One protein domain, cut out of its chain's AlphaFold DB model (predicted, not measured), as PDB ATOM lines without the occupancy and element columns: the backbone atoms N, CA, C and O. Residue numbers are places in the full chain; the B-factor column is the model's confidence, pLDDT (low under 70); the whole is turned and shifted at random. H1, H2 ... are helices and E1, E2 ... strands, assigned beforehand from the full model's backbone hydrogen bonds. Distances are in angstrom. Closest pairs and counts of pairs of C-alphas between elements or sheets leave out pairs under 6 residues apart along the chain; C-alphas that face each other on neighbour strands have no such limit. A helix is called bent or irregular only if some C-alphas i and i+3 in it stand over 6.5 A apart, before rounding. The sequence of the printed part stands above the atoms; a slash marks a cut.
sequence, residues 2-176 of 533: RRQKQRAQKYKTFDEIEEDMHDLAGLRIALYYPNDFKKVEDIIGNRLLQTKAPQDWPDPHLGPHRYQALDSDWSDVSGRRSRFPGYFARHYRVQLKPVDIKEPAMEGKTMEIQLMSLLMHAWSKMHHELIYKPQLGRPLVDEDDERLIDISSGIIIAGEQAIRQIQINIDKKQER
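What this domain is: This is residues 2 to 176 of the 533 residues of the protein "RelA_SpoT domain-containing protein" of Byssochlamys spectabilis (strain No. 5 / NBRC 109023) (UniProt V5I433). Look for a twisted sheet of four strands between two helices, H3 along one face and H4 standing up from the other. The long helix H5 folds back beside H4, passes the ends of E4 and H3, and sticks out with residues 169 to 176; at the other end of the domain the small helices H1 and H2 lie off the sheet. The 175 printed residues hold, in order, H1, H2, E1, H3, E2, E3, E4, H4 and H5; the mixed sheet has the order E1 E4 E3 E2, and the class is mixed, helices and strands. The whole is only just compact, close to loose, with a radius of gyration of the C-alphas of 18.7 A and spans of 52 by 47 by 30 A.

Where its parts are: Find C-alpha 2 at (4.157, -68.266, 52.756), where H1, residues 2 to 6, begins. H2 is residues 14 to 20. E1, residues 25 to 31, runs 19.8 A. H3, residues 34 to 47, runs 20.8 A and is irregular: C-alphas 35 and 38 are 7.1 A apart. E2, residues 48 to 57, bends by 84 degrees at residue 51. E3 is residues 89 to 96 and E4 residues 111 to 117. H4, residues 118 to 132, is only just irregular, with C-alphas 129 and 132 6.6 A apart. H5, residues 143 to 176, runs 50.0 A to C-alpha 176 at (28.093, -66.119, 100.752).

How they stand to each other: Start at the sheet. E1 and E4 are parallel, with N 27 and O 112 2.8 A apart, within hydrogen-bond range. E2, E3 and E4 form a meander, each strand the antiparallel neighbour of the one before; look at N 92 and O 113, 2.8 A, and N 55 and O 91, 2.9 A. E1, H3 and E2 make a split strand-helix-strand unit, two strands running the same way with E4 and E3 between them, and its crossover is right-handed. H3 and H4 on opposite faces give three layers. H3 runs along the strands at a height over the sheet of 8.5 A; H4 rises 47 degrees. H4 and H5, a helical hairpin, touch at a shallow tilt of 9 degrees, opposite ways; their closest C-alphas, Leu 119 and Ile 156, are 6.0 A apart. H3 touches H5 with residues 34 to 35 alone, closest at the C-alphas of Pro 34 and Arg 164, 6.1 A. H1 and H2 are apart. Every O i to N i+4 pair is within hydrogen-bond range in H1, H2 and H5; H3 has 8 of 10, H4 10 of 11.

The domain as a whole: The C-alphas of Lys 12 and Arg 176, the two farthest apart, are 62.9 A apart. The printed part has no cut. The links E2 to E3 and E3 to E4 are long. Look for pLDDT under 70 at 33 residues, among them 60 to 81 and 136 to 139.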
ATOM      1  N   ARG A   2       3.734 -69.460  51.969       60.16
ATOM      2  CA  ARG A   2       4.157 -68.266  52.756       60.16
ATOM      3  C   ARG A   2       5.569 -67.746  52.415       60.16
ATOM      4  O   ARG A   2       5.694 -66.569  52.117       60.16
ATOM      5  N   ARG A   3       6.596 -68.606  52.358       66.00
ATOM      6  CA  ARG A   3       7.978 -68.201  51.991       66.00
ATOM      7  C   ARG A   3       8.088 -67.640  50.575       66.00
ATOM      8  O   ARG A   3       8.714 -66.615  50.353       66.00
ATOM      9  N   GLN A   4       7.352 -68.236  49.640       70.12
ATOM     10  CA  GLN A   4       7.231 -67.711  48.282       70.12
ATOM     11  C   GLN A   4       6.651 -66.286  48.250       70.12
ATOM     12  O   GLN A   4       7.051 -65.491  47.411       70.12
ATOM     13  N   LYS A   5       5.725 -65.946  49.156       69.12
ATOM     14  CA  LYS A   5       5.184 -64.582  49.257       69.12
ATOM     15  C   LYS A   5       6.191 -63.576  49.835       69.12
ATOM     16  O   LYS A   5       6.002 -62.387  49.635       69.12
ATOM     17  N   GLN A   6       7.228 -64.035  50.541       68.00
ATOM     18  CA  GLN A   6       8.277 -63.191  51.134       68.00
ATOM     19  C   GLN A   6       9.498 -63.010  50.217       68.00
ATOM     20  O   GLN A   6      10.302 -62.111  50.448       68.00
ATOM     21  N   ARG A   7       9.650 -63.835  49.172       71.69
ATOM     22  CA  ARG A   7      10.706 -63.675  48.162       71.69
ATOM     23  C   ARG A   7      10.240 -62.776  47.022       71.69
ATOM     24  O   ARG A   7       9.120 -62.904  46.537       71.69
ATOM     25  N   ALA A   8      11.156 -61.945  46.527       73.31
ATOM     26  CA  ALA A   8      10.943 -61.155  45.313       73.31
ATOM     27  C   ALA A   8      10.856 -62.029  44.044       73.31
ATOM     28  O   ALA A   8      10.205 -61.648  43.075       73.31
ATOM     29  N   GLN A   9      11.494 -63.207  44.043       79.94
ATOM     30  CA  GLN A   9      11.495 -64.143  42.915       79.94
ATOM     31  C   GLN A   9      10.896 -65.503  43.294       79.94
ATOM     32  O   GLN A   9      10.970 -65.943  44.445       79.94
ATOM     33  N   LYS A  10      10.289 -66.173  42.305       83.12
ATOM     34  CA  LYS A  10       9.754 -67.531  42.459       83.12
ATOM     35  C   LYS A  10      10.860 -68.574  42.498       83.12
ATOM     36  O   LYS A  10      11.812 -68.441  41.737       83.12
ATOM     37  N   TYR A  11      10.703 -69.584  43.357       83.88
ATOM     38  CA  TYR A  11      11.575 -70.757  43.329       83.88
ATOM     39  C   TYR A  11      11.463 -71.429  41.963       83.88
ATOM     40  O   TYR A  11      10.353 -71.635  41.460       83.88
ATOM     41  N   LYS A  12      12.609 -71.738  41.364       85.25
ATOM     42  CA  LYS A  12      12.709 -72.369  40.047       85.25
ATOM     43  C   LYS A  12      13.084 -73.841  40.144       85.25
ATOM     44  O   LYS A  12      12.664 -74.616  39.292       85.25
ATOM     45  N   THR A  13      13.838 -74.221  41.171       84.88
ATOM     46  CA  THR A  13      14.307 -75.595  41.384       84.88
ATOM     47  C   THR A  13      13.937 -76.101  42.774       84.88
ATOM     48  O   THR A  13      13.596 -75.325  43.668       84.88
ATOM     49  N   PHE A  14      13.978 -77.423  42.946       79.69
ATOM     50  CA  PHE A  14      13.820 -78.051  44.256       79.69
ATOM     51  C   PHE A  14      14.979 -77.680  45.191       79.69
ATOM     52  O   PHE A  14      14.741 -77.362  46.351       79.69
ATOM     53  N   ASP A  15      16.200 -77.607  44.659       78.62
ATOM     54  CA  ASP A  15      17.400 -77.253  45.423       78.62
ATOM     55  C   ASP A  15      17.294 -75.845  46.031       78.62
ATOM     56  O   ASP A  15      17.585 -75.654  47.206       78.62
ATOM     57  N   GLU A  16      16.751 -74.869  45.289       79.75
ATOM     58  CA  GLU A  16      16.494 -73.520  45.818       79.75
ATOM     59  C   GLU A  16      15.489 -73.516  46.985       79.75
ATOM     60  O   GLU A  16      15.523 -72.621  47.836       79.75
ATOM     61  N   ILE A  17      14.557 -74.474  47.008       79.50
ATOM     62  CA  ILE A  17      13.593 -74.636  48.103       79.50
ATOM     63  C   ILE A  17      14.292 -75.269  49.304       79.50
ATOM     64  O   ILE A  17      14.099 -74.798  50.423       79.50
ATOM     65  N   GLU A  18      15.093 -76.311  49.072       74.50
ATOM     66  CA  GLU A  18      15.815 -77.036  50.115       74.50
ATOM     67  C   GLU A  18      16.854 -76.143  50.810       74.50
ATOM     68  O   GLU A  18      16.892 -76.093  52.039       74.50
ATOM     69  N   GLU A  19      17.612 -75.348  50.053       74.56
ATOM     70  CA  GLU A  19      18.591 -74.391  50.588       74.56
ATOM     71  C   GLU A  19      17.949 -73.257  51.405       74.56
ATOM     72  O   GLU A  19      18.541 -72.742  52.358       74.56
ATOM     73  N   ASP A  20      16.723 -72.851  51.061       77.12
ATOM     74  CA  ASP A  20      15.992 -71.820  51.806       77.12
ATOM     75  C   ASP A  20      15.295 -72.379  53.065       77.12
ATOM     76  O   ASP A  20      14.950 -71.642  54.001       77.12
ATOM     77  N   MET A  21      15.113 -73.702  53.119       76.12
ATOM     78  CA  MET A  21      14.499 -74.433  54.225       76.12
ATOM     79  C   MET A  21      15.491 -74.678  55.370       76.12
ATOM     80  O   MET A  21      16.034 -75.758  55.568       76.12
ATOM     81  N   HIS A  22      15.686 -73.647  56.186       71.50
ATOM     82  CA  HIS A  22      16.560 -73.692  57.362       71.50
ATOM     83  C   HIS A  22      15.941 -74.368  58.599       71.50
ATOM     84  O   HIS A  22      16.652 -74.609  59.568       71.50
ATOM     85  N   ASP A  23      14.639 -74.660  58.584       70.12
ATOM     86  CA  ASP A  23      13.871 -75.243  59.694       70.12
ATOM     87  C   ASP A  23      13.436 -76.697  59.438       70.12
ATOM     88  O   ASP A  23      12.509 -77.191  60.077       70.12
ATOM     89  N   LEU A  24      14.106 -77.395  58.511       74.56
ATOM     90  CA  LEU A  24      13.912 -78.834  58.285       74.56
ATOM     91  C   LEU A  24      14.162 -79.651  59.559       74.56
ATOM     92  O   LEU A  24      13.394 -80.555  59.886       74.56
ATOM     93  N   ALA A  25      15.221 -79.296  60.284       83.94
ATOM     94  CA  ALA A  25      15.509 -79.782  61.622       83.94
ATOM     95  C   ALA A  25      15.409 -78.602  62.595       83.94
ATOM     96  O   ALA A  25      16.211 -77.670  62.535       83.94
ATOM     97  N   GLY A  26      14.406 -78.639  63.472       89.12
ATOM     98  CA  GLY A  26      14.163 -77.611  64.480       89.12
ATOM     99  C   GLY A  26      14.391 -78.149  65.889       89.12
ATOM    100  O   GLY A  26      13.747 -79.114  66.298       89.12
ATOM    101  N   LEU A  27      15.270 -77.501  66.648       93.12
ATOM    102  CA  LEU A  27      15.499 -77.768  68.065       93.12
ATOM    103  C   LEU A  27      14.996 -76.584  68.894       93.12
ATOM    104  O   LEU A  27      15.260 -75.427  68.569       93.12
ATOM    105  N   ARG A  28      14.308 -76.856  70.003       94.12
ATOM    106  CA  ARG A  28      13.950 -75.832  70.991       94.12
ATOM    107  C   ARG A  28      14.696 -76.088  72.287       94.12
ATOM    108  O   ARG A  28      14.601 -77.179  72.840       94.12
ATOM    109  N   ILE A  29      15.397 -75.073  72.777       95.88
ATOM    110  CA  ILE A  29      16.047 -75.098  74.085       95.88
ATOM    111  C   ILE A  29      15.287 -74.127  74.986       95.88
ATOM    112  O   ILE A  29      15.279 -72.920  74.744       95.88
ATOM    113  N   ALA A  30      14.628 -74.678  76.005       94.81
ATOM    114  CA  ALA A  30      13.849 -73.937  76.986       94.81
ATOM    115  C   ALA A  30      14.626 -73.831  78.306       94.81
ATOM    116  O   ALA A  30      14.931 -74.841  78.937       94.81
ATOM    117  N   LEU A  31      14.955 -72.608  78.722       94.25
ATOM    118  CA  LEU A  31      15.738 -72.341  79.929       94.25
ATOM    119  C   LEU A  31      14.840 -72.183  81.155       94.25
ATOM    120  O   LEU A  31      13.913 -71.374  81.138       94.25
ATOM    121  N   TYR A  32      15.164 -72.877  82.247       92.44
ATOM    122  CA  TYR A  32      14.531 -72.620  83.546       92.44
ATOM    123  C   TYR A  32      14.821 -71.206  84.036       92.44
ATOM    124  O   TYR A  32      13.910 -70.491  84.443       92.44
ATOM    125  N   TYR A  33      16.088 -70.800  83.957       90.75
ATOM    126  CA  TYR A  33      16.514 -69.476  84.359       90.75
ATOM    127  C   TYR A  33      16.911 -68.634  83.148       90.75
ATOM    128  O   TYR A  33      17.877 -68.957  82.452       90.75
ATOM    129  N   PRO A  34      16.232 -67.504  82.909       89.38
ATOM    130  CA  PRO A  34      16.549 -66.653  81.771       89.38
ATOM    131  C   PRO A  34      17.957 -66.020  81.802       89.38
ATOM    132  O   PRO A  34      18.412 -65.524  80.769       89.38
ATOM    133  N   ASN A  35      18.676 -65.996  82.938       89.25
ATOM    134  CA  ASN A  35      20.065 -65.501  82.959       89.25
ATOM    135  C   ASN A  35      21.078 -66.524  82.418       89.25
ATOM    136  O   ASN A  35      22.200 -66.145  82.090       89.25
ATOM    137  N   ASP A  36      20.689 -67.791  82.242       91.88
ATOM    138  CA  ASP A  36      21.558 -68.818  81.650       91.88
ATOM    139  C   ASP A  36      21.660 -68.709  80.122       91.88
ATOM    140  O   ASP A  36      22.380 -69.477  79.484       91.88
ATOM    141  N   PHE A  37      20.988 -67.721  79.525       90.69
ATOM    142  CA  PHE A  37      20.968 -67.503  78.082       90.69
ATOM    143  C   PHE A  37      22.370 -67.420  77.482       90.69
ATOM    144  O   PHE A  37      22.665 -68.115  76.513       90.69
ATOM    145  N   LYS A  38      23.254 -66.626  78.102       89.31
ATOM    146  CA  LYS A  38      24.637 -66.461  77.644       89.31
ATOM    147  C   LYS A  38      25.432 -67.764  77.743       89.31
ATOM    148  O   LYS A  38      26.159 -68.106  76.825       89.31
ATOM    149  N   LYS A  39      25.236 -68.537  78.818       92.50
ATOM    150  CA  LYS A  39      25.918 -69.828  79.004       92.50
ATOM    151  C   LYS A  39      25.579 -70.793  77.865       92.50
ATOM    152  O   LYS A  39      26.455 -71.484  77.359       92.50
ATOM    153  N   VAL A  40      24.310 -70.842  77.461       94.75
ATOM    154  CA  VAL A  40      23.865 -71.710  76.363       94.75
ATOM    155  C   VAL A  40      24.271 -71.161  74.997       94.75
ATOM    156  O   VAL A  40      24.665 -71.943  74.137       94.75
ATOM    157  N   GLU A  41      24.244 -69.843  74.806       91.62
ATOM    158  CA  GLU A  41      24.807 -69.191  73.618       91.62
ATOM    159  C   GLU A  41      26.281 -69.556  73.417       91.62
ATOM    160  O   GLU A  41      26.655 -70.008  72.335       91.62
ATOM    161  N   ASP A  42      27.091 -69.465  74.474       93.31
ATOM    162  CA  ASP A  42      28.503 -69.844  74.440       93.31
ATOM    163  C   ASP A  42      28.662 -71.329  74.059       93.31
ATOM    164  O   ASP A  42      29.531 -71.685  73.266       93.31
ATOM    165  N   ILE A  43      27.803 -72.220  74.571       94.88
ATOM    166  CA  ILE A  43      27.821 -73.647  74.204       94.88
ATOM    167  C   ILE A  43      27.494 -73.842  72.718       94.88
ATOM    168  O   ILE A  43      28.205 -74.586  72.038       94.88
ATOM    169  N   ILE A  44      26.451 -73.181  72.207       93.75
ATOM    170  CA  ILE A  44      26.039 -73.262  70.799       93.75
ATOM    171  C   ILE A  44      27.169 -72.755  69.896       93.75
ATOM    172  O   ILE A  44      27.585 -73.476  68.987       93.75
ATOM    173  N   GLY A  45      27.714 -71.568  70.180       91.31
ATOM    174  CA  GLY A  45      28.796 -70.961  69.402       91.31
ATOM    175  C   GLY A  45      30.092 -71.778  69.428       91.31
ATOM    176  O   GLY A  45      30.798 -71.862  68.424       91.31
ATOM    177  N   ASN A  46      30.386 -72.451  70.543       92.12
ATOM    178  CA  ASN A  46      31.580 -73.288  70.662       92.12
ATOM    179  C   ASN A  46      31.433 -74.659  69.993       92.12
ATOM    180  O   ASN A  46      32.433 -75.239  69.560       92.12
ATOM    181  N   ARG A  47      30.223 -75.220  69.920       91.88
ATOM    182  CA  ARG A  47      29.997 -76.589  69.424       91.88
ATOM    183  C   ARG A  47      29.573 -76.655  67.964       91.88
ATOM    184  O   ARG A  47      29.873 -77.649  67.318       91.88
ATOM    185  N   LEU A  48      28.934 -75.622  67.431       93.25
ATOM    186  CA  LEU A  48      28.302 -75.669  66.112       93.25
ATOM    187  C   LEU A  48      28.896 -74.625  65.162       93.25
ATOM    188  O   LEU A  48      29.525 -73.660  65.590       93.25
ATOM    189  N   LEU A  49      28.723 -74.836  63.858       91.50
ATOM    190  CA  LEU A  49      29.092 -73.866  62.830       91.50
ATOM    191  C   LEU A  49      27.893 -72.989  62.520       91.50
ATOM    192  O   LEU A  49      26.856 -73.474  62.079       91.50
ATOM    193  N   GLN A  50      28.026 -71.690  62.737       90.56
ATOM    194  CA  GLN A  50      26.960 -70.754  62.438       90.56
ATOM    195  C   GLN A  50      26.891 -70.456  60.935       90.56
ATOM    196  O   GLN A  50      27.868 -70.001  60.349       90.56
ATOM    197  N   THR A  51      25.729 -70.686  60.317       87.50
ATOM    198  CA  THR A  51      25.530 -70.469  58.871       87.50
ATOM    199  C   THR A  51      24.979 -69.086  58.549       87.50
ATOM    200  O   THR A  51      25.251 -68.541  57.482       87.50
ATOM    201  N   LYS A  52      24.200 -68.501  59.465       85.75
ATOM    202  CA  LYS A  52      23.670 -67.132  59.371       85.75
ATOM    203  C   LYS A  52      23.694 -66.470  60.744       85.75
ATOM    204  O   LYS A  52      23.624 -67.161  61.762       85.75
ATOM    205  N   ALA A  53      23.747 -65.137  60.766       86.62
ATOM    206  CA  ALA A  53      23.638 -64.359  62.001       86.62
ATOM    207  C   ALA A  53      22.389 -64.774  62.808       86.62
ATOM    208  O   ALA A  53      21.374 -65.129  62.190       86.62
ATOM    209  N   PRO A  54      22.450 -64.773  64.157       88.62
ATOM    210  CA  PRO A  54      21.299 -65.136  64.967       88.62
ATOM    211  C   PRO A  54      20.168 -64.153  64.683       88.62
ATOM    212  O   PRO A  54      20.400 -62.955  64.522       88.62
ATOM    213  N   GLN A  55      18.948 -64.668  64.604       88.56
ATOM    214  CA  GLN A  55      17.761 -63.848  64.447       88.56
ATOM    215  C   GLN A  55      17.091 -63.683  65.805       88.56
ATOM    216  O   GLN A  55      16.669 -64.664  66.417       88.56
ATOM    217  N   ASP A  56      16.986 -62.437  66.250       86.12
ATOM    218  CA  ASP A  56      16.355 -62.089  67.512       86.12
ATOM    219  C   ASP A  56      14.909 -61.641  67.320       86.12
ATOM    220  O   ASP A  56      14.575 -60.938  66.365       86.12
ATOM    221  N   TRP A  57      14.066 -62.062  68.259       83.19
ATOM    222  CA  TRP A  57      12.659 -61.697  68.345       83.19
ATOM    223  C   TRP A  57      12.352 -61.052  69.703       83.19
ATOM    224  O   TRP A  57      12.893 -61.511  70.716       83.19
ATOM    225  N   PRO A  58      11.476 -60.029  69.746       70.75
ATOM    226  CA  PRO A  58      10.770 -59.421  68.610       70.75
ATOM    227  C   PRO A  58      11.643 -58.454  67.793       70.75
ATOM    228  O   PRO A  58      11.289 -58.119  66.666       70.75
ATOM    229  N   ASP A  59      12.780 -58.027  68.347       70.31
ATOM    230  CA  ASP A  59      13.616 -56.967  67.792       70.31
ATOM    231  C   ASP A  59      15.075 -57.438  67.604       70.31
ATOM    232  O   ASP A  59      15.708 -57.854  68.586       70.31
ATOM    233  N   PRO A  60      15.632 -57.328  66.381       67.62
ATOM    234  CA  PRO A  60      17.017 -57.686  66.068       67.62
ATOM    235  C   PRO A  60      18.095 -56.959  66.886       67.62
ATOM    236  O   PRO A  60      19.213 -57.456  66.997       67.62
ATOM    237  N   HIS A  61      17.801 -55.774  67.421       64.88
ATOM    238  CA  HIS A  61      18.751 -54.923  68.136       64.88
ATOM    239  C   HIS A  61      18.715 -55.116  69.651       64.88
ATOM    240  O   HIS A  61      19.716 -54.874  70.328       64.88
ATOM    241  N   LEU A  62      17.571 -55.524  70.200       64.38
ATOM    242  CA  LEU A  62      17.382 -55.632  71.651       64.38
ATOM    243  C   LEU A  62      17.539 -57.060  72.168       64.38
ATOM    244  O   LEU A  62      17.899 -57.257  73.336       64.38
ATOM    245  N   GLY A  63      17.363 -58.043  71.285       64.31
ATOM    246  CA  GLY A  63      17.544 -59.444  71.618       64.31
ATOM    247  C   GLY A  63      16.530 -59.966  72.641       64.31
ATOM    248  O   GLY A  63      15.712 -59.221  73.181       64.31
ATOM    249  N   PRO A  64      16.621 -61.252  73.010       66.44
ATOM    250  CA  PRO A  64      15.781 -61.849  74.051       66.44
ATOM    251  C   PRO A  64      16.221 -61.467  75.478       66.44
ATOM    252  O   PRO A  64      15.764 -62.046  76.463       66.44
ATOM    253  N   HIS A  65      17.163 -60.531  75.612       65.88
ATOM    254  CA  HIS A  65      17.771 -60.168  76.890       65.88
ATOM    255  C   HIS A  65      17.080 -58.989  77.574       65.88
ATOM    256  O   HIS A  65      17.255 -58.811  78.780       65.88
ATOM    257  N   ARG A  66      16.325 -58.175  76.827       64.50
ATOM    258  CA  ARG A  66      15.619 -57.008  77.360       64.50
ATOM    259  C   ARG A  66      14.190 -56.975  76.849       64.50
ATOM    260  O   ARG A  66      13.956 -56.993  75.647       64.50
ATOM    261  N   TYR A  67      13.252 -56.850  77.778       66.50
ATOM    262  CA  TYR A  67      11.890 -56.468  77.438       66.50
ATOM    263  C   TYR A  67      11.861 -54.971  77.142       66.50
ATOM    264  O   TYR A  67      12.437 -54.175  77.886       66.50
ATOM    265  N   GLN A  68      11.228 -54.603  76.031       62.88
ATOM    266  CA  GLN A  68      10.979 -53.206  75.689       62.88
ATOM    267  C   GLN A  68       9.896 -52.602  76.589       62.88
ATOM    268  O   GLN A  68       9.181 -53.326  77.283       62.88
ATOM    269  N   ALA A  69       9.815 -51.270  76.600       57.47
ATOM    270  CA  ALA A  69       8.838 -50.534  77.393       57.47
ATOM    271  C   ALA A  69       7.397 -50.968  77.068       57.47
ATOM    272  O   ALA A  69       7.070 -51.240  75.918       57.47
ATOM    273  N   LEU A  70       6.541 -50.982  78.090       57.66
ATOM    274  CA  LEU A  70       5.150 -51.463  78.060       57.66
ATOM    275  C   LEU A  70       4.186 -50.633  77.181       57.66
ATOM    276  O   LEU A  70       3.021 -50.987  77.072       57.66
ATOM    277  N   ASP A  71       4.673 -49.568  76.532       55.28
ATOM    278  CA  ASP A  71       3.884 -48.646  75.697       55.28
ATOM    279  C   ASP A  71       4.388 -48.561  74.242       55.28
ATOM    280  O   ASP A  71       4.097 -47.611  73.518       55.28
ATOM    281  N   SER A  72       5.195 -49.522  73.790       57.53
ATOM    282  CA  SER A  72       5.632 -49.580  72.387       57.53
ATOM    283  C   SER A  72       4.483 -49.971  71.442       57.53
ATOM    284  O   SER A  72       3.744 -50.906  71.740       57.53
ATOM    285  N   ASP A  73       4.374 -49.294  70.290       59.09
ATOM    286  CA  ASP A  73       3.379 -49.527  69.223       59.09
ATOM    287  C   ASP A  73       3.593 -50.879  68.492       59.09
ATOM    288  O   ASP A  73       3.849 -50.926  67.287       59.09
ATOM    289  N   TRP A  74       3.507 -52.010  69.198       61.09
ATOM    290  CA  TRP A  74       3.583 -53.332  68.572       61.09
ATOM    291  C   TRP A  74       2.222 -53.765  68.047       61.09
ATOM    292  O   TRP A  74       1.239 -53.804  68.783       61.09
ATOM    293  N   SER A  75       2.176 -54.150  66.774       60.94
ATOM    294  CA  SER A  75       1.062 -54.914  66.219       60.94
ATOM    295  C   SER A  75       1.374 -56.410  66.276       60.94
ATOM    296  O   SER A  75       2.445 -56.820  65.820       60.94
ATOM    297  N   ASP A  76       0.466 -57.228  66.801       61.91
ATOM    298  CA  ASP A  76       0.585 -58.687  66.755       61.91
ATOM    299  C   ASP A  76       0.366 -59.245  65.328       61.91
ATOM    300  O   ASP A  76       0.248 -58.506  64.345       61.91
ATOM    301  N   VAL A  77       0.325 -60.577  65.186       57.75
ATOM    302  CA  VAL A  77       0.165 -61.226  63.871       57.75
ATOM    303  C   VAL A  77      -1.218 -60.976  63.246       57.75
ATOM    304  O   VAL A  77      -1.356 -61.130  62.029       57.75
ATOM    305  N   SER A  78      -2.228 -60.578  64.026       57.88
ATOM    306  CA  SER A  78      -3.539 -60.178  63.503       57.88
ATOM    307  C   SER A  78      -3.614 -58.685  63.154       57.88
ATOM    308  O   SER A  78      -4.569 -58.250  62.512       57.88
ATOM    309  N   GLY A  79      -2.570 -57.912  63.477       61.34
ATOM    310  CA  GLY A  79      -2.486 -56.477  63.216       61.34
ATOM    311  C   GLY A  79      -3.032 -55.622  64.360       61.34
ATOM    312  O   GLY A  79      -3.153 -54.404  64.207       61.34
ATOM    313  N   ARG A  80      -3.349 -56.229  65.509       68.12
ATOM    314  CA  ARG A  80      -3.858 -55.532  66.686       68.12
ATOM    315  C   ARG A  80      -2.723 -54.916  67.490       68.12
ATOM    316  O   ARG A  80      -1.697 -55.550  67.699       68.12
ATOM    317  N   ARG A  81      -2.936 -53.706  68.021       68.00
ATOM    318  CA  ARG A  81      -2.033 -53.106  69.015       68.00
ATOM    319  C   ARG A  81      -1.998 -53.960  70.287       68.00
ATOM    320  O   ARG A  81      -2.973 -53.989  71.037       68.00
ATOM    321  N   SER A  82      -0.881 -54.641  70.499       70.56
ATOM    322  CA  SER A  82      -0.581 -55.452  71.677       70.56
ATOM    323  C   SER A  82       0.118 -54.582  72.721       70.56
ATOM    324  O   SER A  82       0.943 -53.734  72.379       70.56
ATOM    325  N   ARG A  83      -0.246 -54.751  73.998       73.56
ATOM    326  CA  ARG A  83       0.329 -53.969  75.106       73.56
ATOM    327  C   ARG A  83       1.632 -54.561  75.620       73.56
ATOM    328  O   ARG A  83       2.453 -53.848  76.185       73.56
ATOM    329  N   PHE A  84       1.831 -55.861  75.442       77.19
ATOM    330  CA  PHE A  84       3.028 -56.544  75.907       77.19
ATOM    331  C   PHE A  84       3.829 -57.058  74.718       77.19
ATOM    332  O   PHE A  84       3.258 -57.665  73.815       77.19
ATOM    333  N   PRO A  85       5.159 -56.883  74.703       69.12
ATOM    334  CA  PRO A  85       5.959 -57.442  73.629       69.12
ATOM    335  C   PRO A  85       5.759 -58.970  73.644       69.12
ATOM    336  O   PRO A  85       5.897 -59.610  74.681       69.12
ATOM    337  N   GLY A  86       5.276 -59.538  72.540       76.56
ATOM    338  CA  GLY A  86       4.814 -60.926  72.490       76.56
ATOM    339  C   GLY A  86       5.961 -61.939  72.498       76.56
ATOM    340  O   GLY A  86       6.510 -62.299  73.533       76.56
ATOM    341  N   TYR A  87       6.313 -62.445  71.318       81.50
ATOM    342  CA  TYR A  87       7.274 -63.538  71.172       81.50
ATOM    343  C   TYR A  87       8.728 -63.101  71.415       81.50
ATOM    344  O   TYR A  87       9.240 -62.254  70.686       81.50
ATOM    345  N   PHE A  88       9.419 -63.757  72.359       85.62
ATOM    346  CA  PHE A  88      10.857 -63.583  72.599       85.62
ATOM    347  C   PHE A  88      11.645 -64.876  72.389       85.62
ATOM    348  O   PHE A  88      11.427 -65.884  73.059       85.62
ATOM    349  N   ALA A  89      12.617 -64.843  71.485       89.75
ATOM    350  CA  ALA A  89      13.545 -65.947  71.273       89.75
ATOM    351  C   ALA A  89      14.767 -65.473  70.484       89.75
ATOM    352  O   ALA A  89      14.672 -64.520  69.712       89.75
ATOM    353  N   ARG A  90      15.883 -66.196  70.615       91.88
ATOM    354  CA  ARG A  90      16.990 -66.140  69.649       91.88
ATOM    355  C   ARG A  90      16.977 -67.399  68.806       91.88
ATOM    356  O   ARG A  90      16.970 -68.507  69.342       91.88
ATOM    357  N   HIS A  91      16.955 -67.236  67.493       93.12
ATOM    358  CA  HIS A  91      17.004 -68.330  66.530       93.12
ATOM    359  C   HIS A  91      18.401 -68.398  65.930       93.12
ATOM    360  O   HIS A  91      18.853 -67.469  65.263       93.12
ATOM    361  N   TYR A  92      19.088 -69.509  66.155       93.81
ATOM    362  CA  TYR A  92      20.370 -69.799  65.529       93.81
ATOM    363  C   TYR A  92      20.151 -70.690  64.319       93.81
ATOM    364  O   TYR A  92      19.427 -71.678  64.400       93.81
ATOM    365  N   ARG A  93      20.825 -70.375  63.216       93.19
ATOM    366  CA  ARG A  93      20.911 -71.249  62.044       93.19
ATOM    367  C   ARG A  93      22.323 -71.798  61.992       93.19
ATOM    368  O   ARG A  93      23.281 -71.032  61.859       93.19
ATOM    369  N   VAL A  94      22.443 -73.102  62.196       92.69
ATOM    370  CA  VAL A  94      23.723 -73.757  62.475       92.69
ATOM    371  C   VAL A  94      23.857 -75.080  61.729       92.69
ATOM    372  O   VAL A  94      22.872 -75.654  61.274       92.69
ATOM    373  N   GLN A  95      25.088 -75.555  61.610       92.25
ATOM    374  CA  GLN A  95      25.480 -76.855  61.078       92.25
ATOM    375  C   GLN A  95      26.372 -77.574  62.092       92.25
ATOM    376  O   GLN A  95      27.013 -76.947  62.943       92.25
ATOM    377  N   LEU A  96      26.431 -78.902  61.993       90.56
ATOM    378  CA  LEU A  96      27.424 -79.685  62.728       90.56
ATOM    379  C   LEU A  96      28.826 -79.380  62.190       90.56
ATOM    380  O   LEU A  96      29.007 -79.122  60.999       90.56
ATOM    381  N   LYS A  97      29.834 -79.425  63.065       91.00
ATOM    382  CA  LYS A  97      31.233 -79.371  62.627       91.00
ATOM    383  C   LYS A  97      31.583 -80.670  61.893       91.00
ATOM    384  O   LYS A  97      31.101 -81.717  62.318       91.00
ATOM    385  N   PRO A  98      32.474 -80.647  60.884       88.88
ATOM    386  CA  PRO A  98      32.858 -81.849  60.141       88.88
ATOM    387  C   PRO A  98      33.291 -83.026  61.025       88.88
ATOM    388  O   PRO A  98      32.948 -84.167  60.747       88.88
ATOM    389  N   VAL A  99      33.981 -82.743  62.136       89.62
ATOM    390  CA  VAL A  99      34.441 -83.754  63.107       89.62
ATOM    391  C   VAL A  99      33.311 -84.432  63.891       89.62
ATOM    392  O   VAL A  99      33.511 -85.518  64.424       89.62
ATOM    393  N   ASP A 100      32.141 -83.796  63.972       87.88
ATOM    394  CA  ASP A 100      30.980 -84.274  64.728       87.88
ATOM    395  C   ASP A 100      29.945 -84.976  63.825       87.88
ATOM    396  O   ASP A 100      28.968 -85.546  64.322       87.88
ATOM    397  N   ILE A 101      30.143 -84.954  62.501       89.19
ATOM    398  CA  ILE A 101      29.271 -85.628  61.535       89.19
ATOM    399  C   ILE A 101      29.580 -87.125  61.560       89.19
ATOM    400  O   ILE A 101      30.660 -87.561  61.172       89.19
ATOM    401  N   LYS A 102      28.606 -87.918  62.015       89.06
ATOM    402  CA  LYS A 102      28.676 -89.387  61.963       89.06
ATOM    403  C   LYS A 102      28.036 -89.936  60.693       89.06
ATOM    404  O   LYS A 102      28.633 -90.782  60.041       89.06
ATOM    405  N   GLU A 103      26.889 -89.370  60.308       86.88
ATOM    406  CA  GLU A 103      26.148 -89.795  59.122       86.88
ATOM    407  C   GLU A 103      26.337 -88.816  57.957       86.88
ATOM    408  O   GLU A 103      26.004 -87.637  58.114       86.88
ATOM    409  N   PRO A 104      26.768 -89.285  56.768       84.62
ATOM    410  CA  PRO A 104      26.972 -88.436  55.590       84.62
ATOM    411  C   PRO A 104      25.744 -87.606  55.192       84.62
ATOM    412  O   PRO A 104      25.872 -86.495  54.694       84.62
ATOM    413  N   ALA A 105      24.531 -88.101  55.463       81.62
ATOM    414  CA  ALA A 105      23.286 -87.388  55.165       81.62
ATOM    415  C   ALA A 105      23.114 -86.062  55.941       81.62
ATOM    416  O   ALA A 105      22.294 -85.231  55.551       81.62
ATOM    417  N   MET A 106      23.863 -85.867  57.033       79.88
ATOM    418  CA  MET A 106      23.839 -84.649  57.852       79.88
ATOM    419  C   MET A 106      24.832 -83.586  57.367       79.88
ATOM    420  O   MET A 106      24.827 -82.461  57.872       79.88
ATOM    421  N   GLU A 107      25.690 -83.924  56.405       84.69
ATOM    422  CA  GLU A 107      26.692 -83.010  55.878       84.69
ATOM    423  C   GLU A 107      26.044 -81.832  55.143       84.69
ATOM    424  O   GLU A 107      25.133 -81.992  54.329       84.69
ATOM    425  N   GLY A 108      26.461 -80.613  55.502       81.25
ATOM    426  CA  GLY A 108      25.915 -79.373  54.944       81.25
ATOM    427  C   GLY A 108      24.454 -79.072  55.313       81.25
ATOM    428  O   GLY A 108      23.908 -78.067  54.854       81.25
ATOM    429  N   LYS A 109      23.799 -79.891  56.151       85.19
ATOM    430  CA  LYS A 109      22.397 -79.674  56.540       85.19
ATOM    431  C   LYS A 109      22.279 -78.639  57.653       85.19
ATOM    432  O   LYS A 109      22.812 -78.807  58.749       85.19
ATOM    433  N   THR A 110      21.545 -77.564  57.368       88.12
ATOM    434  CA  THR A 110      21.271 -76.492  58.332       88.12
ATOM    435  C   THR A 110      20.127 -76.885  59.261       88.12
ATOM    436  O   THR A 110      19.099 -77.387  58.810       88.12
ATOM    437  N   MET A 111      20.296 -76.610  60.549       90.12
ATOM    438  CA  MET A 111      19.265 -76.745  61.574       90.12
ATOM    439  C   MET A 111      18.987 -75.398  62.242       90.12
ATOM    440  O   MET A 111      19.881 -74.553  62.369       90.12
ATOM    441  N   GLU A 112      17.752 -75.217  62.698       93.62
ATOM    442  CA  GLU A 112      17.341 -74.062  63.486       93.62
ATOM    443  C   GLU A 112      17.285 -74.430  64.972       93.62
ATOM    444  O   GLU A 112      16.588 -75.363  65.366       93.62
ATOM    445  N   ILE A 113      17.989 -73.671  65.812       95.12
ATOM    446  CA  ILE A 113      17.897 -73.766  67.270       95.12
ATOM    447  C   ILE A 113      17.182 -72.527  67.793       95.12
ATOM    448  O   ILE A 113      17.699 -71.419  67.689       95.12
ATOM    449  N   GLN A 114      16.014 -72.712  68.398       94.62
ATOM    450  CA  GLN A 114      15.255 -71.644  69.043       94.62
ATOM    451  C   GLN A 114      15.537 -71.671  70.549       94.62
ATOM    452  O   GLN A 114      15.115 -72.591  71.256       94.62
ATOM    453  N   LEU A 115      16.256 -70.662  71.036       94.75
ATOM    454  CA  LEU A 115      16.611 -70.492  72.440       94.75
ATOM    455  C   LEU A 115      15.661 -69.490  73.104       94.75
ATOM    456  O   LEU A 115      15.534 -68.349  72.652       94.75
ATOM    457  N   MET A 116      14.994 -69.920  74.173       93.38
ATOM    458  CA  MET A 116      14.012 -69.123  74.918       93.38
ATOM    459  C   MET A 116      13.905 -69.607  76.370       93.38
ATOM    460  O   MET A 116      14.428 -70.666  76.718       93.38
ATOM    461  N   SER A 117      13.228 -68.857  77.238       92.94
ATOM    462  CA  SER A 117      12.885 -69.353  78.576       92.94
ATOM    463  C   SER A 117      11.784 -70.424  78.506       92.94
ATOM    464  O   SER A 117      11.060 -70.535  77.515       92.94
ATOM    465  N   LEU A 118      11.603 -71.188  79.581       94.19
ATOM    466  CA  LEU A 118      10.504 -72.142  79.705       94.19
ATOM    467  C   LEU A 118       9.127 -71.460  79.682       94.19
ATOM    468  O   LEU A 118       8.201 -71.977  79.058       94.19
ATOM    469  N   LEU A 119       8.993 -70.292  80.318       93.31
ATOM    470  CA  LEU A 119       7.733 -69.547  80.318       93.31
ATOM    471  C   LEU A 119       7.407 -69.021  78.916       93.31
ATOM    472  O   LEU A 119       6.290 -69.199  78.436       93.31
ATOM    473  N   MET A 120       8.394 -68.473  78.211       91.69
ATOM    474  CA  MET A 120       8.229 -68.004  76.836       91.69
ATOM    475  C   MET A 120       7.978 -69.158  75.860       91.69
ATOM    476  O   MET A 120       7.198 -69.024  74.918       91.69
ATOM    477  N   HIS A 121       8.562 -70.331  76.113       93.25
ATOM    478  CA  HIS A 121       8.228 -71.543  75.375       93.25
ATOM    479  C   HIS A 121       6.746 -71.902  75.529       93.25
ATOM    480  O   HIS A 121       6.062 -72.102  74.520       93.25
ATOM    481  N   ALA A 122       6.236 -71.922  76.764       93.12
ATOM    482  CA  ALA A 122       4.826 -72.180  77.040       93.12
ATOM    483  C   ALA A 122       3.917 -71.135  76.371       93.12
ATOM    484  O   ALA A 122       2.968 -71.512  75.681       93.12
ATOM    485  N   TRP A 123       4.255 -69.843  76.481       92.44
ATOM    486  CA  TRP A 123       3.533 -68.766  75.796       92.44
ATOM    487  C   TRP A 123       3.493 -68.969  74.284       92.44
ATOM    488  O   TRP A 123       2.424 -68.956  73.680       92.44
ATOM    489  N   SER A 124       4.653 -69.227  73.670       90.12
ATOM    490  CA  SER A 124       4.771 -69.394  72.220       90.12
ATOM    491  C   SER A 124       3.934 -70.563  71.705       90.12
ATOM    492  O   SER A 124       3.402 -70.491  70.600       90.12
ATOM    493  N   LYS A 125       3.778 -71.624  72.509       89.81
ATOM    494  CA  LYS A 125       2.913 -72.758  72.182       89.81
ATOM    495  C   LYS A 125       1.439 -72.356  72.224       89.81
ATOM    496  O   LYS A 125       0.735 -72.624  71.255       89.81
ATOM    497  N   MET A 126       1.004 -71.667  73.283       89.62
ATOM    498  CA  MET A 126      -0.370 -71.158  73.398       89.62
ATOM    499  C   MET A 126      -0.705 -70.195  72.252       89.62
ATOM    500  O   MET A 126      -1.680 -70.409  71.538       89.62
ATOM    501  N   HIS A 127       0.151 -69.202  71.997       86.94
ATOM    502  CA  HIS A 127      -0.013 -68.264  70.883       86.94
ATOM    503  C   HIS A 127      -0.011 -68.988  69.524       86.94
ATOM    504  O   HIS A 127      -0.772 -68.632  68.624       86.94
ATOM    505  N   HIS A 128       0.827 -70.017  69.343       86.06
ATOM    506  CA  HIS A 128       0.863 -70.779  68.095       86.06
ATOM    507  C   HIS A 128      -0.445 -71.538  67.837       86.06
ATOM    508  O   HIS A 128      -0.936 -71.530  66.708       86.06
ATOM    509  N   GLU A 129      -0.978 -72.205  68.861       84.00
ATOM    510  CA  GLU A 129      -2.192 -73.021  68.769       84.00
ATOM    511  C   GLU A 129      -3.476 -72.192  68.705       84.00
ATOM    512  O   GLU A 129      -4.432 -72.639  68.073       84.00
ATOM    513  N   LEU A 130      -3.500 -71.015  69.340       82.94
ATOM    514  CA  LEU A 130      -4.682 -70.159  69.384       82.94
ATOM    515  C   LEU A 130      -4.701 -69.140  68.238       82.94
ATOM    516  O   LEU A 130      -5.662 -69.113  67.484       82.94
ATOM    517  N   ILE A 131      -3.625 -68.366  68.046       81.50
ATOM    518  CA  ILE A 131      -3.616 -67.193  67.150       81.50
ATOM    519  C   ILE A 131      -2.947 -67.488  65.798       81.50
ATOM    520  O   ILE A 131      -3.500 -67.227  64.733       81.50
ATOM    521  N   TYR A 132      -1.721 -68.023  65.805       72.25
ATOM    522  CA  TYR A 132      -0.880 -68.042  64.596       72.25
ATOM    523  C   TYR A 132      -1.261 -69.124  63.571       72.25
ATOM    524  O   TYR A 132      -1.176 -68.897  62.356       72.25
ATOM    525  N   LYS A 133      -1.597 -70.325  64.054       77.56
ATOM    526  CA  LYS A 133      -2.012 -71.485  63.254       77.56
ATOM    527  C   LYS A 133      -3.050 -72.301  64.038       77.56
ATOM    528  O   LYS A 133      -2.715 -73.386  64.526       77.56
ATOM    529  N   PRO A 134      -4.292 -71.801  64.147       74.00
ATOM    530  CA  PRO A 134      -5.357 -72.550  64.793       74.00
ATOM    531  C   PRO A 134      -5.580 -73.891  64.090       74.00
ATOM    532  O   PRO A 134      -5.420 -74.018  62.871       74.00
ATOM    533  N   GLN A 135      -5.919 -74.917  64.871       72.25
ATOM    534  CA  GLN A 135      -6.244 -76.237  64.332       72.25
ATOM    535  C   GLN A 135      -7.443 -76.132  63.376       72.25
ATOM    536  O   GLN A 135      -8.433 -75.468  63.685       72.25
ATOM    537  N   LEU A 136      -7.360 -76.802  62.220       68.19
ATOM    538  CA  LEU A 136      -8.459 -76.859  61.252       68.19
ATOM    539  C   LEU A 136      -9.751 -77.338  61.936       68.19
ATOM    540  O   LEU A 136      -9.754 -78.380  62.586       68.19
ATOM    541  N   GLY A 137     -10.839 -76.583  61.764       66.75
ATOM    542  CA  GLY A 137     -12.160 -76.902  62.320       66.75
ATOM    543  C   GLY A 137     -12.511 -76.200  63.637       66.75
ATOM    544  O   GLY A 137     -13.625 -76.381  64.120       66.75
ATOM    545  N   ARG A 138     -11.612 -75.389  64.213       66.31
ATOM    546  CA  ARG A 138     -11.952 -74.489  65.330       66.31
ATOM    547  C   ARG A 138     -12.570 -73.171  64.830       66.31
ATOM    548  O   ARG A 138     -12.336 -72.810  63.673       66.31
ATOM    549  N   PRO A 139     -13.349 -72.463  65.676       67.25
ATOM    550  CA  PRO A 139     -13.800 -71.105  65.386       67.25
ATOM    551  C   PRO A 139     -12.633 -70.194  64.989       67.25
ATOM    552  O   PRO A 139     -11.489 -70.423  65.389       67.25
ATOM    553  N   LEU A 140     -12.929 -69.179  64.174       72.88
ATOM    554  CA  LEU A 140     -11.974 -68.113  63.873       72.88
ATOM    555  C   LEU A 140     -11.577 -67.413  65.178       72.88
ATOM    556  O   LEU A 140     -12.427 -67.218  66.040       72.88
ATOM    557  N   VAL A 141     -10.299 -67.048  65.277       78.75
ATOM    558  CA  VAL A 141      -9.737 -66.265  66.386       78.75
ATOM    559  C   VAL A 141     -10.575 -65.010  66.598       78.75
ATOM    560  O   VAL A 141     -10.824 -64.281  65.633       78.75
ATOM    561  N   ASP A 142     -11.002 -64.774  67.835       83.44
ATOM    562  CA  ASP A 142     -11.773 -63.590  68.200       83.44
ATOM    563  C   ASP A 142     -10.969 -62.581  69.033       83.44
ATOM    564  O   ASP A 142      -9.787 -62.751  69.346       83.44
ATOM    565  N   GLU A 143     -11.622 -61.463  69.349       83.38
ATOM    566  CA  GLU A 143     -11.001 -60.363  70.072       83.38
ATOM    567  C   GLU A 143     -10.583 -60.761  71.504       83.38
ATOM    568  O   GLU A 143      -9.624 -60.195  72.047       83.38
ATOM    569  N   ASP A 144     -11.283 -61.708  72.126       85.69
ATOM    570  CA  ASP A 144     -11.030 -62.126  73.500       85.69
ATOM    571  C   ASP A 144      -9.858 -63.113  73.576       85.69
ATOM    572  O   ASP A 144      -9.024 -62.978  74.477       85.69
ATOM    573  N   ASP A 145      -9.707 -64.005  72.590       86.00
ATOM    574  CA  ASP A 145      -8.524 -64.864  72.425       86.00
ATOM    575  C   ASP A 145      -7.230 -64.036  72.362       86.00
ATOM    576  O   ASP A 145      -6.249 -64.298  73.066       86.00
ATOM    577  N   GLU A 146      -7.234 -62.986  71.544       83.00
ATOM    578  CA  GLU A 146      -6.103 -62.070  71.391       83.00
ATOM    579  C   GLU A 146      -5.801 -61.294  72.684       83.00
ATOM    580  O   GLU A 146      -4.640 -61.190  73.088       83.00
ATOM    581  N   ARG A 147      -6.831 -60.789  73.384       84.38
ATOM    582  CA  ARG A 147      -6.653 -60.107  74.683       84.38
ATOM    583  C   ARG A 147      -6.071 -61.046  75.727       84.38
ATOM    584  O   ARG A 147      -5.207 -60.635  76.500       84.38
ATOM    585  N   LEU A 148      -6.535 -62.293  75.762       88.12
ATOM    586  CA  LEU A 148      -6.047 -63.295  76.698       88.12
ATOM    587  C   LEU A 148      -4.566 -63.599  76.449       88.12
ATOM    588  O   LEU A 148      -3.778 -63.669  77.395       88.12
ATOM    589  N   ILE A 149      -4.168 -63.721  75.182       88.75
ATOM    590  CA  ILE A 149      -2.776 -63.957  74.806       88.75
ATOM    591  C   ILE A 149      -1.886 -62.752  75.136       88.75
ATOM    592  O   ILE A 149      -0.807 -62.953  75.702       88.75
ATOM    593  N   ASP A 150      -2.348 -61.524  74.897       86.06
ATOM    594  CA  ASP A 150      -1.647 -60.289  75.278       86.06
ATOM    595  C   ASP A 150      -1.444 -60.203  76.804       86.06
ATOM    596  O   ASP A 150      -0.317 -60.067  77.282       86.06
ATOM    597  N   ILE A 151      -2.508 -60.409  77.593       89.50
ATOM    598  CA  ILE A 151      -2.442 -60.435  79.067       89.50
ATOM    599  C   ILE A 151      -1.479 -61.526  79.553       89.50
ATOM    600  O   ILE A 151      -0.665 -61.290  80.450       89.50
ATOM    601  N   SER A 152      -1.545 -62.721  78.960       91.06
ATOM    602  CA  SER A 152      -0.663 -63.830  79.332       91.06
ATOM    603  C   SER A 152       0.810 -63.528  79.038       91.06
ATOM    604  O   SER A 152       1.670 -63.950  79.814       91.06
ATOM    605  N   SER A 153       1.106 -62.751  77.983       88.56
ATOM    606  CA  SER A 153       2.464 -62.274  77.711       88.56
ATOM    607  C   SER A 153       2.952 -61.407  78.869       88.56
ATOM    608  O   SER A 153       3.994 -61.692  79.454       88.56
ATOM    609  N   GLY A 154       2.145 -60.434  79.309       88.06
ATOM    610  CA  GLY A 154       2.478 -59.585  80.456       88.06
ATOM    611  C   GLY A 154       2.782 -60.360  81.741       88.06
ATOM    612  O   GLY A 154       3.774 -60.076  82.418       88.06
ATOM    613  N   ILE A 155       1.985 -61.388  82.051       92.00
ATOM    614  CA  ILE A 155       2.217 -62.270  83.211       92.00
ATOM    615  C   ILE A 155       3.546 -63.019  83.073       92.00
ATOM    616  O   ILE A 155       4.303 -63.128  84.037       92.00
ATOM    617  N   ILE A 156       3.844 -63.532  81.881       91.50
ATOM    618  CA  ILE A 156       5.062 -64.302  81.623       91.50
ATOM    619  C   ILE A 156       6.306 -63.425  81.700       91.50
ATOM    620  O   ILE A 156       7.282 -63.829  82.332       91.50
ATOM    621  N   ILE A 157       6.249 -62.204  81.168       87.06
ATOM    622  CA  ILE A 157       7.314 -61.206  81.312       87.06
ATOM    623  C   ILE A 157       7.579 -60.925  82.795       87.06
ATOM    624  O   ILE A 157       8.728 -60.977  83.241       87.06
ATOM    625  N   ALA A 158       6.528 -60.670  83.580       89.44
ATOM    626  CA  ALA A 158       6.653 -60.425  85.016       89.44
ATOM    627  C   ALA A 158       7.240 -61.640  85.761       89.44
ATOM    628  O   ALA A 158       8.147 -61.491  86.584       89.44
ATOM    629  N   GLY A 159       6.772 -62.847  85.435       91.88
ATOM    630  CA  GLY A 159       7.280 -64.101  85.990       91.88
ATOM    631  C   GLY A 159       8.756 -64.335  85.668       91.88
ATOM    632  O   GLY A 159       9.532 -64.701  86.552       91.88
ATOM    633  N   GLU A 160       9.185 -64.057  84.436       90.44
ATOM    634  CA  GLU A 160      10.594 -64.142  84.054       90.44
ATOM    635  C   GLU A 160      11.471 -63.171  84.846       90.44
ATOM    636  O   GLU A 160      12.539 -63.572  85.315       90.44
ATOM    637  N   GLN A 161      11.033 -61.923  85.053       88.12
ATOM    638  CA  GLN A 161      11.781 -60.966  85.876       88.12
ATOM    639  C   GLN A 161      11.934 -61.452  87.321       88.12
ATOM    640  O   GLN A 161      13.031 -61.384  87.884       88.12
ATOM    641  N   ALA A 162      10.873 -62.015  87.905       92.12
ATOM    642  CA  ALA A 162      10.939 -62.603  89.239       92.12
ATOM    643  C   ALA A 162      11.949 -63.762  89.299       92.12
ATOM    644  O   ALA A 162      12.798 -63.797  90.192       92.12
ATOM    645  N   ILE A 163      11.925 -64.675  88.321       91.62
ATOM    646  CA  ILE A 163      12.848 -65.819  88.256       91.62
ATOM    647  C   ILE A 163      14.302 -65.359  88.076       91.62
ATOM    648  O   ILE A 163      15.195 -65.892  88.739       91.62
ATOM    649  N   ARG A 164      14.559 -64.339  87.243       91.12
ATOM    650  CA  ARG A 164      15.900 -63.744  87.101       91.12
ATOM    651  C   ARG A 164      16.422 -63.233  88.441       91.12
ATOM    652  O   ARG A 164      17.570 -63.511  88.791       91.12
ATOM    653  N   GLN A 165      15.586 -62.522  89.195       91.00
ATOM    654  CA  GLN A 165      15.965 -61.975  90.496       91.00
ATOM    655  C   GLN A 165      16.159 -63.068  91.557       91.00
ATOM    656  O   GLN A 165      17.073 -62.973  92.380       91.00
ATOM    657  N   ILE A 166      15.337 -64.121  91.529       90.56
ATOM    658  CA  ILE A 166      15.496 -65.293  92.398       90.56
ATOM    659  C   ILE A 166      16.847 -65.960  92.142       90.56
ATOM    660  O   ILE A 166      17.567 -66.215  93.105       90.56
ATOM    661  N   GLN A 167      17.227 -66.175  90.878       89.19
ATOM    662  CA  GLN A 167      18.522 -66.769  90.545       89.19
ATOM    663  C   GLN A 167      19.684 -65.922  91.069       89.19
ATOM    664  O   GLN A 167      20.526 -66.443  91.790       89.19
ATOM    665  N   ILE A 168      19.673 -64.605  90.821       87.12
ATOM    666  CA  ILE A 168      20.694 -63.679  91.349       87.12
ATOM    667  C   ILE A 168      20.814 -63.805  92.875       87.12
ATOM    668  O   ILE A 168      21.909 -63.773  93.433       87.12
ATOM    669  N   ASN A 169      19.689 -63.942  93.577       85.75
ATOM    670  CA  ASN A 169      19.686 -64.087  95.028       85.75
ATOM    671  C   ASN A 169      20.196 -65.463  95.486       85.75
ATOM    672  O   ASN A 169      20.840 -65.538  96.531       85.75
ATOM    673  N   ILE A 170      19.914 -66.534  94.741       80.19
ATOM    674  CA  ILE A 170      20.464 -67.873  94.997       80.19
ATOM    675  C   ILE A 170      21.979 -67.853  94.802       80.19
ATOM    676  O   ILE A 170      22.694 -68.267  95.712       80.19
ATOM    677  N   ASP A 171      22.459 -67.295  93.692       78.69
ATOM    678  CA  ASP A 171      23.885 -67.196  93.375       78.69
ATOM    679  C   ASP A 171      24.622 -66.404  94.467       78.69
ATOM    680  O   ASP A 171      25.582 -66.899  95.053       78.69
ATOM    681  N   LYS A 172      24.087 -65.246  94.884       78.12
ATOM    682  CA  LYS A 172      24.626 -64.469  96.021       78.12
ATOM    683  C   LYS A 172      24.651 -65.257  97.330       78.12
ATOM    684  O   LYS A 172      25.561 -65.089  98.139       78.12
ATOM    685  N   LYS A 173      23.628 -66.073  97.601       72.19
ATOM    686  CA  LYS A 173      23.590 -66.917  98.807       72.19
ATOM    687  C   LYS A 173      24.638 -68.025  98.734       72.19
ATOM    688  O   LYS A 173      25.265 -68.296  99.752       72.19
ATOM    689  N   GLN A 174      24.841 -68.634  97.569       66.62
ATOM    690  CA  GLN A 174      25.888 -69.634  97.350       66.62
ATOM    691  C   GLN A 174      27.281 -69.018  97.492       66.62
ATOM    692  O   GLN A 174      28.116 -69.557  98.208       66.62
ATOM    693  N   GLU A 175      27.515 -67.845  96.905       70.50
ATOM    694  CA  GLU A 175      28.762 -67.094  97.087       70.50
ATOM    695  C   GLU A 175      29.015 -66.787  98.564       70.50
ATOM    696  O   GLU A 175      30.109 -67.027  99.064       70.50
ATOM    697  N   ARG A 176      27.988 -66.347  99.303       67.19
ATOM    698  CA  ARG A 176      28.093 -66.119 100.752       67.19
ATOM    699  C   ARG A 176      28.367 -67.392 101.549       67.19
ATOM    700  O   ARG A 176      29.085 -67.315 102.536       67.19
TER     701      ARG A 176